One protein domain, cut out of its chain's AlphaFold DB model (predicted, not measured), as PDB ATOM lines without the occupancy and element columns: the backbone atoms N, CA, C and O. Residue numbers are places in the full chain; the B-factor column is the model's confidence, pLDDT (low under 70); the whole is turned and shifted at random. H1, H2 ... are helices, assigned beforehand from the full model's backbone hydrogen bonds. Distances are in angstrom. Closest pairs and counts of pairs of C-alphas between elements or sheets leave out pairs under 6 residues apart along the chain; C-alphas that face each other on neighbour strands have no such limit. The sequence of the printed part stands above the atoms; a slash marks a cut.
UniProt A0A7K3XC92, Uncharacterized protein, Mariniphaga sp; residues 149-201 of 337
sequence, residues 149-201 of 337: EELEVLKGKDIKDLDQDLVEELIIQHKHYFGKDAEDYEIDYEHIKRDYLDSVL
ATOM      1  N   GLU A 149       8.112 -16.191  20.982       81.50
ATOM      2  CA  GLU A 149       7.125 -17.196  21.398       81.50
ATOM      3  C   GLU A 149       5.815 -17.077  20.605       81.50
ATOM      4  O   GLU A 149       5.260 -18.078  20.151       81.50
ATOM      5  N   GLU A 150       5.328 -15.855  20.390       83.06
ATOM      6  CA  GLU A 150       4.117 -15.608  19.605       83.06
ATOM      7  C   GLU A 150       4.335 -15.891  18.116       83.06
ATOM      8  O   GLU A 150       3.437 -16.418  17.458       83.06
ATOM      9  N   LEU A 151       5.531 -15.613  17.586       82.38
ATOM     10  CA  LEU A 151       5.911 -15.991  16.226       82.38
ATOM     11  C   LEU A 151       5.892 -17.506  16.043       82.38
ATOM     12  O   LEU A 151       5.388 -17.973  15.026       82.38
ATOM     13  N   GLU A 152       6.405 -18.286  16.997       85.06
ATOM     14  CA  GLU A 152       6.353 -19.751  16.919       85.06
ATOM     15  C   GLU A 152       4.910 -20.272  16.917       85.06
ATOM     16  O   GLU A 152       4.567 -21.157  16.128       85.06
ATOM     17  N   VAL A 153       4.027 -19.666  17.717       89.44
ATOM     18  CA  VAL A 153       2.591 -19.980  17.688       89.44
ATOM     19  C   VAL A 153       1.985 -19.655  16.318       89.44
ATOM     20  O   VAL A 153       1.277 -20.488  15.752       89.44
ATOM     21  N   LEU A 154       2.266 -18.475  15.757       87.44
ATOM     22  CA  LEU A 154       1.746 -18.054  14.450       87.44
ATOM     23  C   LEU A 154       2.301 -18.903  13.296       87.44
ATOM     24  O   LEU A 154       1.556 -19.247  12.379       87.44
ATOM     25  N   LYS A 155       3.574 -19.312  13.351       87.88
ATOM     26  CA  LYS A 155       4.182 -20.244  12.383       87.88
ATOM     27  C   LYS A 155       3.466 -21.592  12.366       87.88
ATOM     28  O   LYS A 155       3.332 -22.187  11.295       87.88
ATOM     29  N   GLY A 156       2.999 -22.058  13.524       85.19
ATOM     30  CA  GLY A 156       2.252 -23.307  13.664       85.19
ATOM     31  C   GLY A 156       0.824 -23.274  13.106       85.19
ATOM     32  O   GLY A 156       0.244 -24.339  12.910       85.19
ATOM     33  N   LYS A 157       0.258 -22.092  12.830       90.38
ATOM     34  CA  LYS A 157      -1.104 -21.948  12.291       90.38
ATOM     35  C   LYS A 157      -1.168 -22.190  10.783       90.38
ATOM     36  O   LYS A 157      -0.211 -21.898  10.061       90.38
ATOM     37  N   ASP A 158      -2.299 -22.694  10.296       90.06
ATOM     38  CA  ASP A 158      -2.601 -22.683   8.862       90.06
ATOM     39  C   ASP A 158      -2.858 -21.232   8.414       90.06
ATOM     40  O   ASP A 158      -3.303 -20.402   9.205       90.06
ATOM     41  N   ILE A 159      -2.583 -20.910   7.148       85.25
ATOM     42  CA  ILE A 159      -2.819 -19.575   6.584       85.25
ATOM     43  C   ILE A 159      -4.292 -19.153   6.679       85.25
ATOM     44  O   ILE A 159      -4.588 -17.968   6.798       85.25
ATOM     45  N   LYS A 160      -5.213 -20.123   6.693       87.81
ATOM     46  CA  LYS A 160      -6.656 -19.895   6.877       87.81
ATOM     47  C   LYS A 160      -7.035 -19.462   8.297       87.81
ATOM     48  O   LYS A 160      -8.111 -18.908   8.489       87.81
ATOM     49  N   ASP A 161      -6.162 -19.717   9.270       90.12
ATOM     50  CA  ASP A 161      -6.363 -19.376  10.685       90.12
ATOM     51  C   ASP A 161      -5.657 -18.062  11.079       90.12
ATOM     52  O   ASP A 161      -5.616 -17.691  12.260       90.12
ATOM     53  N   LEU A 162      -5.038 -17.385  10.105       89.06
ATOM     54  CA  LEU A 162      -4.402 -16.077  10.260       89.06
ATOM     55  C   LEU A 162      -5.410 -14.948  10.009       89.06
ATOM     56  O   LEU A 162      -6.535 -15.200   9.577       89.06
ATOM     57  N   ASP A 163      -5.017 -13.706  10.292       87.88
ATOM     58  CA  ASP A 163      -5.837 -12.538   9.967       87.88
ATOM     59  C   ASP A 163      -6.038 -12.447   8.446       87.88
ATOM     60  O   ASP A 163      -5.093 -12.202   7.692       87.88
ATOM     61  N   GLN A 164      -7.271 -12.713   8.009       89.62
ATOM     62  CA  GLN A 164      -7.592 -12.850   6.594       89.62
ATOM     63  C   GLN A 164      -7.527 -11.513   5.858       89.62
ATOM     64  O   GLN A 164      -7.147 -11.517   4.693       89.62
ATOM     65  N   ASP A 165      -7.788 -10.384   6.523       84.31
ATOM     66  CA  ASP A 165      -7.737  -9.070   5.876       84.31
ATOM     67  C   ASP A 165      -6.295  -8.749   5.444       84.31
ATOM     68  O   ASP A 165      -6.035  -8.370   4.298       84.31
ATOM     69  N   LEU A 166      -5.327  -9.000   6.333       81.50
ATOM     70  CA  LEU A 166      -3.905  -8.834   6.027       81.50
ATOM     71  C   LEU A 166      -3.418  -9.862   4.994       81.50
ATOM     72  O   LEU A 166      -2.642  -9.530   4.099       81.50
ATOM     73  N   VAL A 167      -3.866 -11.117   5.093       82.62
ATOM     74  CA  VAL A 167      -3.526 -12.162   4.113       82.62
ATOM     75  C   VAL A 167      -4.027 -11.790   2.715       82.62
ATOM     76  O   VAL A 167      -3.287 -11.943   1.742       82.62
ATOM     77  N   GLU A 168      -5.252 -11.279   2.593       85.62
ATOM     78  CA  GLU A 168      -5.821 -10.825   1.323       85.62
ATOM     79  C   GLU A 168      -5.032  -9.654   0.734       85.62
ATOM     80  O   GLU A 168      -4.708  -9.674  -0.458       85.62
ATOM     81  N   GLU A 169      -4.650  -8.675   1.558       79.19
ATOM     82  CA  GLU A 169      -3.809  -7.561   1.121       79.19
ATOM     83  C   GLU A 169      -2.462  -8.058   0.574       79.19
ATOM     84  O   GLU A 169      -2.051  -7.678  -0.527       79.19
ATOM     85  N   LEU A 170      -1.805  -8.974   1.287       77.69
ATOM     86  CA  LEU A 170      -0.539  -9.567   0.860       77.69
ATOM     87  C   LEU A 170      -0.687 -10.375  -0.432       77.69
ATOM     88  O   LEU A 170       0.185 -10.317  -1.298       77.69
ATOM     89  N   ILE A 171      -1.804 -11.083  -0.622       81.50
ATOM     90  CA  ILE A 171      -2.105 -11.775  -1.882       81.50
ATOM     91  C   ILE A 171      -2.243 -10.772  -3.032       81.50
ATOM     92  O   ILE A 171      -1.717 -11.019  -4.121       81.50
ATOM     93  N   ILE A 172      -2.927  -9.645  -2.820       78.81
ATOM     94  CA  ILE A 172      -3.074  -8.583  -3.827       78.81
ATOM     95  C   ILE A 172      -1.706  -7.994  -4.180       78.81
ATOM     96  O   ILE A 172      -1.363  -7.901  -5.363       78.81
ATOM     97  N   GLN A 173      -0.899  -7.649  -3.173       73.00
ATOM     98  CA  GLN A 173       0.456  -7.129  -3.362       73.00
ATOM     99  C   GLN A 173       1.337  -8.130  -4.117       73.00
ATOM    100  O   GLN A 173       2.029  -7.761  -5.067       73.00
ATOM    101  N   HIS A 174       1.258  -9.411  -3.757       73.62
ATOM    102  CA  HIS A 174       1.980 -10.484  -4.420       73.62
ATOM    103  C   HIS A 174       1.578 -10.610  -5.899       73.62
ATOM    104  O   HIS A 174       2.440 -10.611  -6.779       73.62
ATOM    105  N   LYS A 175       0.274 -10.630  -6.207       72.06
ATOM    106  CA  LYS A 175      -0.229 -10.650  -7.594       72.06
ATOM    107  C   LYS A 175       0.251  -9.441  -8.400       72.06
ATOM    108  O   LYS A 175       0.670  -9.598  -9.548       72.06
ATOM    109  N   HIS A 176       0.233  -8.257  -7.789       70.94
ATOM    110  CA  HIS A 176       0.702  -7.024  -8.413       70.94
ATOM    111  C   HIS A 176       2.206  -7.078  -8.719       70.94
ATOM    112  O   HIS A 176       2.623  -6.785  -9.839       70.94
ATOM    113  N   TYR A 177       3.022  -7.514  -7.755       63.94
ATOM    114  CA  TYR A 177       4.480  -7.562  -7.885       63.94
ATOM    115  C   TYR A 177       4.952  -8.558  -8.952       63.94
ATOM    116  O   TYR A 177       5.894  -8.285  -9.697       63.94
ATOM    117  N   PHE A 178       4.283  -9.708  -9.055       65.25
ATOM    118  CA  PHE A 178       4.599 -10.720 -10.064       65.25
ATOM    119  C   PHE A 178       3.902 -10.482 -11.414       65.25
ATOM    120  O   PHE A 178       4.136 -11.252 -12.348       65.25
ATOM    121  N   GLY A 179       3.135  -9.388 -11.542       55.31
ATOM    122  CA  GLY A 179       2.667  -8.822 -12.808       55.31
ATOM    123  C   GLY A 179       1.741  -9.731 -13.610       55.31
ATOM    124  O   GLY A 179       1.974  -9.920 -14.806       55.31
ATOM    125  N   LYS A 180       0.733 -10.346 -12.977       52.66
ATOM    126  CA  LYS A 180      -0.114 -11.346 -13.645       52.66
ATOM    127  C   LYS A 180      -1.602 -11.195 -13.330       52.66
ATOM    128  O   LYS A 180      -2.088 -11.743 -12.348       52.66
ATOM    129  N   ASP A 181      -2.329 -10.601 -14.275       49.53
ATOM    130  CA  ASP A 181      -3.773 -10.802 -14.491       49.53
ATOM    131  C   ASP A 181      -4.052 -12.160 -15.183       49.53
ATOM    132  O   ASP A 181      -4.908 -12.268 -16.057       49.53
ATOM    133  N   ALA A 182      -3.265 -13.201 -14.887       49.75
ATOM    134  CA  ALA A 182      -3.382 -14.500 -15.546       49.75
ATOM    135  C   ALA A 182      -4.326 -15.414 -14.754       49.75
ATOM    136  O   ALA A 182      -4.090 -15.660 -13.571       49.75
ATOM    137  N   GLU A 183      -5.351 -15.946 -15.426       54.47
ATOM    138  CA  GLU A 183      -6.391 -16.827 -14.862       54.47
ATOM    139  C   GLU A 183      -5.838 -18.113 -14.202       54.47
ATOM    140  O   GLU A 183      -6.517 -18.697 -13.363       54.47
ATOM    141  N   ASP A 184      -4.582 -18.489 -14.488       58.34
ATOM    142  CA  ASP A 184      -3.925 -19.723 -14.021       58.34
ATOM    143  C   ASP A 184      -2.767 -19.500 -13.015       58.34
ATOM    144  O   ASP A 184      -1.895 -20.358 -12.853       58.34
ATOM    145  N   TYR A 185      -2.676 -18.337 -12.356       63.25
ATOM    146  CA  TYR A 185      -1.616 -18.103 -11.362       63.25
ATOM    147  C   TYR A 185      -1.898 -18.819 -10.032       63.25
ATOM    148  O   TYR A 185      -2.787 -18.425  -9.274       63.25
ATOM    149  N   GLU A 186      -1.094 -19.837  -9.720       73.56
ATOM    150  CA  GLU A 186      -1.109 -20.503  -8.416       73.56
ATOM    151  C   GLU A 186      -0.431 -19.619  -7.355       73.56
ATOM    152  O   GLU A 186       0.710 -19.179  -7.515       73.56
ATOM    153  N   ILE A 187      -1.155 -19.329  -6.274       76.06
ATOM    154  CA  ILE A 187      -0.665 -18.498  -5.171       76.06
ATOM    155  C   ILE A 187       0.329 -19.311  -4.333       76.06
ATOM    156  O   ILE A 187      -0.015 -20.365  -3.798       76.06
ATOM    157  N   ASP A 188       1.545 -18.785  -4.159       82.31
ATOM    158  CA  ASP A 188       2.535 -19.331  -3.225       82.31
ATOM    159  C   ASP A 188       2.159 -18.954  -1.781       82.31
ATOM    160  O   ASP A 188       2.625 -17.957  -1.223       82.31
ATOM    161  N   TYR A 189       1.278 -19.749  -1.172       82.75
ATOM    162  CA  TYR A 189       0.793 -19.522   0.193       82.75
ATOM    163  C   TYR A 189       1.897 -19.596   1.260       82.75
ATOM    164  O   TYR A 189       1.774 -18.949   2.299       82.75
ATOM    165  N   GLU A 190       2.999 -20.309   1.011       81.06
ATOM    166  CA  GLU A 190       4.153 -20.322   1.923       81.06
ATOM    167  C   GLU A 190       4.892 -18.981   1.915       81.06
ATOM    168  O   GLU A 190       5.396 -18.520   2.944       81.06
ATOM    169  N   HIS A 191       4.938 -18.317   0.761       77.50
ATOM    170  CA  HIS A 191       5.469 -16.967   0.667       77.50
ATOM    171  C   HIS A 191       4.542 -15.941   1.324       77.50
ATOM    172  O   HIS A 191       5.021 -15.156   2.138       77.50
ATOM    173  N   ILE A 192       3.227 -16.019   1.083       78.00
ATOM    174  CA  ILE A 192       2.241 -15.157   1.759       78.00
ATOM    175  C   ILE A 192       2.328 -15.309   3.280       78.00
ATOM    176  O   ILE A 192       2.331 -14.322   4.008       78.00
ATOM    177  N   LYS A 193       2.467 -16.543   3.776       81.94
ATOM    178  CA  LYS A 193       2.616 -16.811   5.210       81.94
ATOM    179  C   LYS A 193       3.887 -16.189   5.789       81.94
ATOM    180  O   LYS A 193       3.880 -15.728   6.925       81.94
ATOM    181  N   ARG A 194       4.982 -16.156   5.028       77.44
ATOM    182  CA  ARG A 194       6.219 -15.490   5.455       77.44
ATOM    183  C   ARG A 194       6.046 -13.979   5.523       77.44
ATOM    184  O   ARG A 194       6.382 -13.393   6.544       77.44
ATOM    185  N   ASP A 195       5.479 -13.391   4.479       73.12
ATOM    186  CA  ASP A 195       5.248 -11.950   4.417       73.12
ATOM    187  C   ASP A 195       4.267 -11.506   5.515       73.12
ATOM    188  O   ASP A 195       4.447 -10.449   6.119       73.12
ATOM    189  N   TYR A 196       3.293 -12.358   5.857       81.00
ATOM    190  CA  TYR A 196       2.416 -12.170   7.011       81.00
ATOM    191  C   TYR A 196       3.205 -12.118   8.318       81.00
ATOM    192  O   TYR A 196       3.048 -11.179   9.090       81.00
ATOM    193  N   LEU A 197       4.073 -13.100   8.577       77.06
ATOM    194  CA  LEU A 197       4.871 -13.141   9.808       77.06
ATOM    195  C   LEU A 197       5.823 -11.942   9.930       77.06
ATOM    196  O   LEU A 197       6.099 -11.502  11.045       77.06
ATOM    197  N   ASP A 198       6.288 -11.410   8.801       68.31
ATOM    198  CA  ASP A 198       7.153 -10.229   8.746       68.31
ATOM    199  C   ASP A 198       6.377  -8.905   8.920       68.31
ATOM    200  O   ASP A 198       6.988  -7.887   9.255       68.31
ATOM    201  N   SER A 199       5.054  -8.906   8.715       68.19
ATOM    202  CA  SER A 199       4.225  -7.685   8.667       68.19
ATOM    203  C   SER A 199       3.174  -7.592   9.774       68.19
ATOM    204  O   SER A 199       2.665  -6.506  10.050       68.19
ATOM    205  N   VAL A 200       2.823  -8.715  10.401       78.44
ATOM    206  CA  VAL A 200       1.755  -8.776  11.398       78.44
ATOM    207  C   VAL A 200       2.120  -7.967  12.639       78.44
ATOM    208  O   VAL A 200       3.205  -8.100  13.204       78.44
ATOM    209  N   LEU A 201       1.167  -7.159  13.098       80.50
ATOM    210  CA  LEU A 201       1.251  -6.463  14.373       80.50
ATOM    211  C   LEU A 201       0.214  -7.040  15.334       80.50
ATOM    212  O   LEU A 201      -0.933  -7.279  14.967       80.50
TER     213      LEU A 201
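This is residues 149 to 201 of the 337 residues of an uncharacterized protein of Mariniphaga sp (UniProt A0A7K3XC92). The longest helix, H2, and the helix H3 cross at a wide angle and make the core of a long, narrow all-helix domain. The short helix H1 lies at one end of the length, and at the other end a bare loop, residues 176 to 184, sticks out, of which 176 to 177 belong to H2. The printed part has 53 residues, with three named helices in the order H1, H2, H3 along the chain and no named strand; the named helices hold 32 of the residues. The whole is only just compact, close to loose, with a radius of gyration of the C-alphas of 11.7 A, and its C-alphas span 38 by 17 by 15 A, a rod in outline.

H2 holds residues 164 to 177 and is 19.6 A long from first to last C-alpha, from C-alpha 164 at (-7.592, -12.850, 6.594) to C-alpha 177 at (4.480, -7.562, -7.885). H3 holds residues 189 to 199, is 15.0 A long and ends with C-alpha 199 at (4.225, -7.685, 8.667). H1 holds residues 149 to 155, is 10.0 A long and begins with C-alpha 149 at (7.125, -17.196, 21.398).

H2 and H3 touch, with 9 pairs of C-alphas within 8 A; their closest C-alphas, those of Leu 170 and Ile 192, are 6.3 A apart. Their lines stand about perpendicular, only just, at 71 degrees, and their centres are 9.8 A apart. H3 also touches H1, but only just, with 3 pairs of C-alphas within 8 A, the closest being those of Leu 151 and Leu 197 at 7.1 A. H1 and H3 run opposite ways at a shallow tilt of 27 degrees, with their centres 12.6 A apart. H1 and H2 are apart. In H1, H2 and H3, every O i to N i+4 pair is within hydrogen-bond range.

The two C-alphas farthest apart in the domain are those of Glu 149 and Glu 183, at 38.7 A, while the first and last printed C-alphas, those of Glu 149 and Leu 201, are 14.1 A apart. Without residues 176 to 184, which stand free, the body of 44 residues spans 33 by 18 by 15 A, with a radius of gyration of 10.0 A. The printed part has no cut. H2 to H3 is a long link of 11 residues, and H1 to H2 is a short link of 8 residues. The mean pLDDT of the printed part is 77.0, and confidence is low, under 70, in residues 177 to 185 and 198 to 199 of this predicted model.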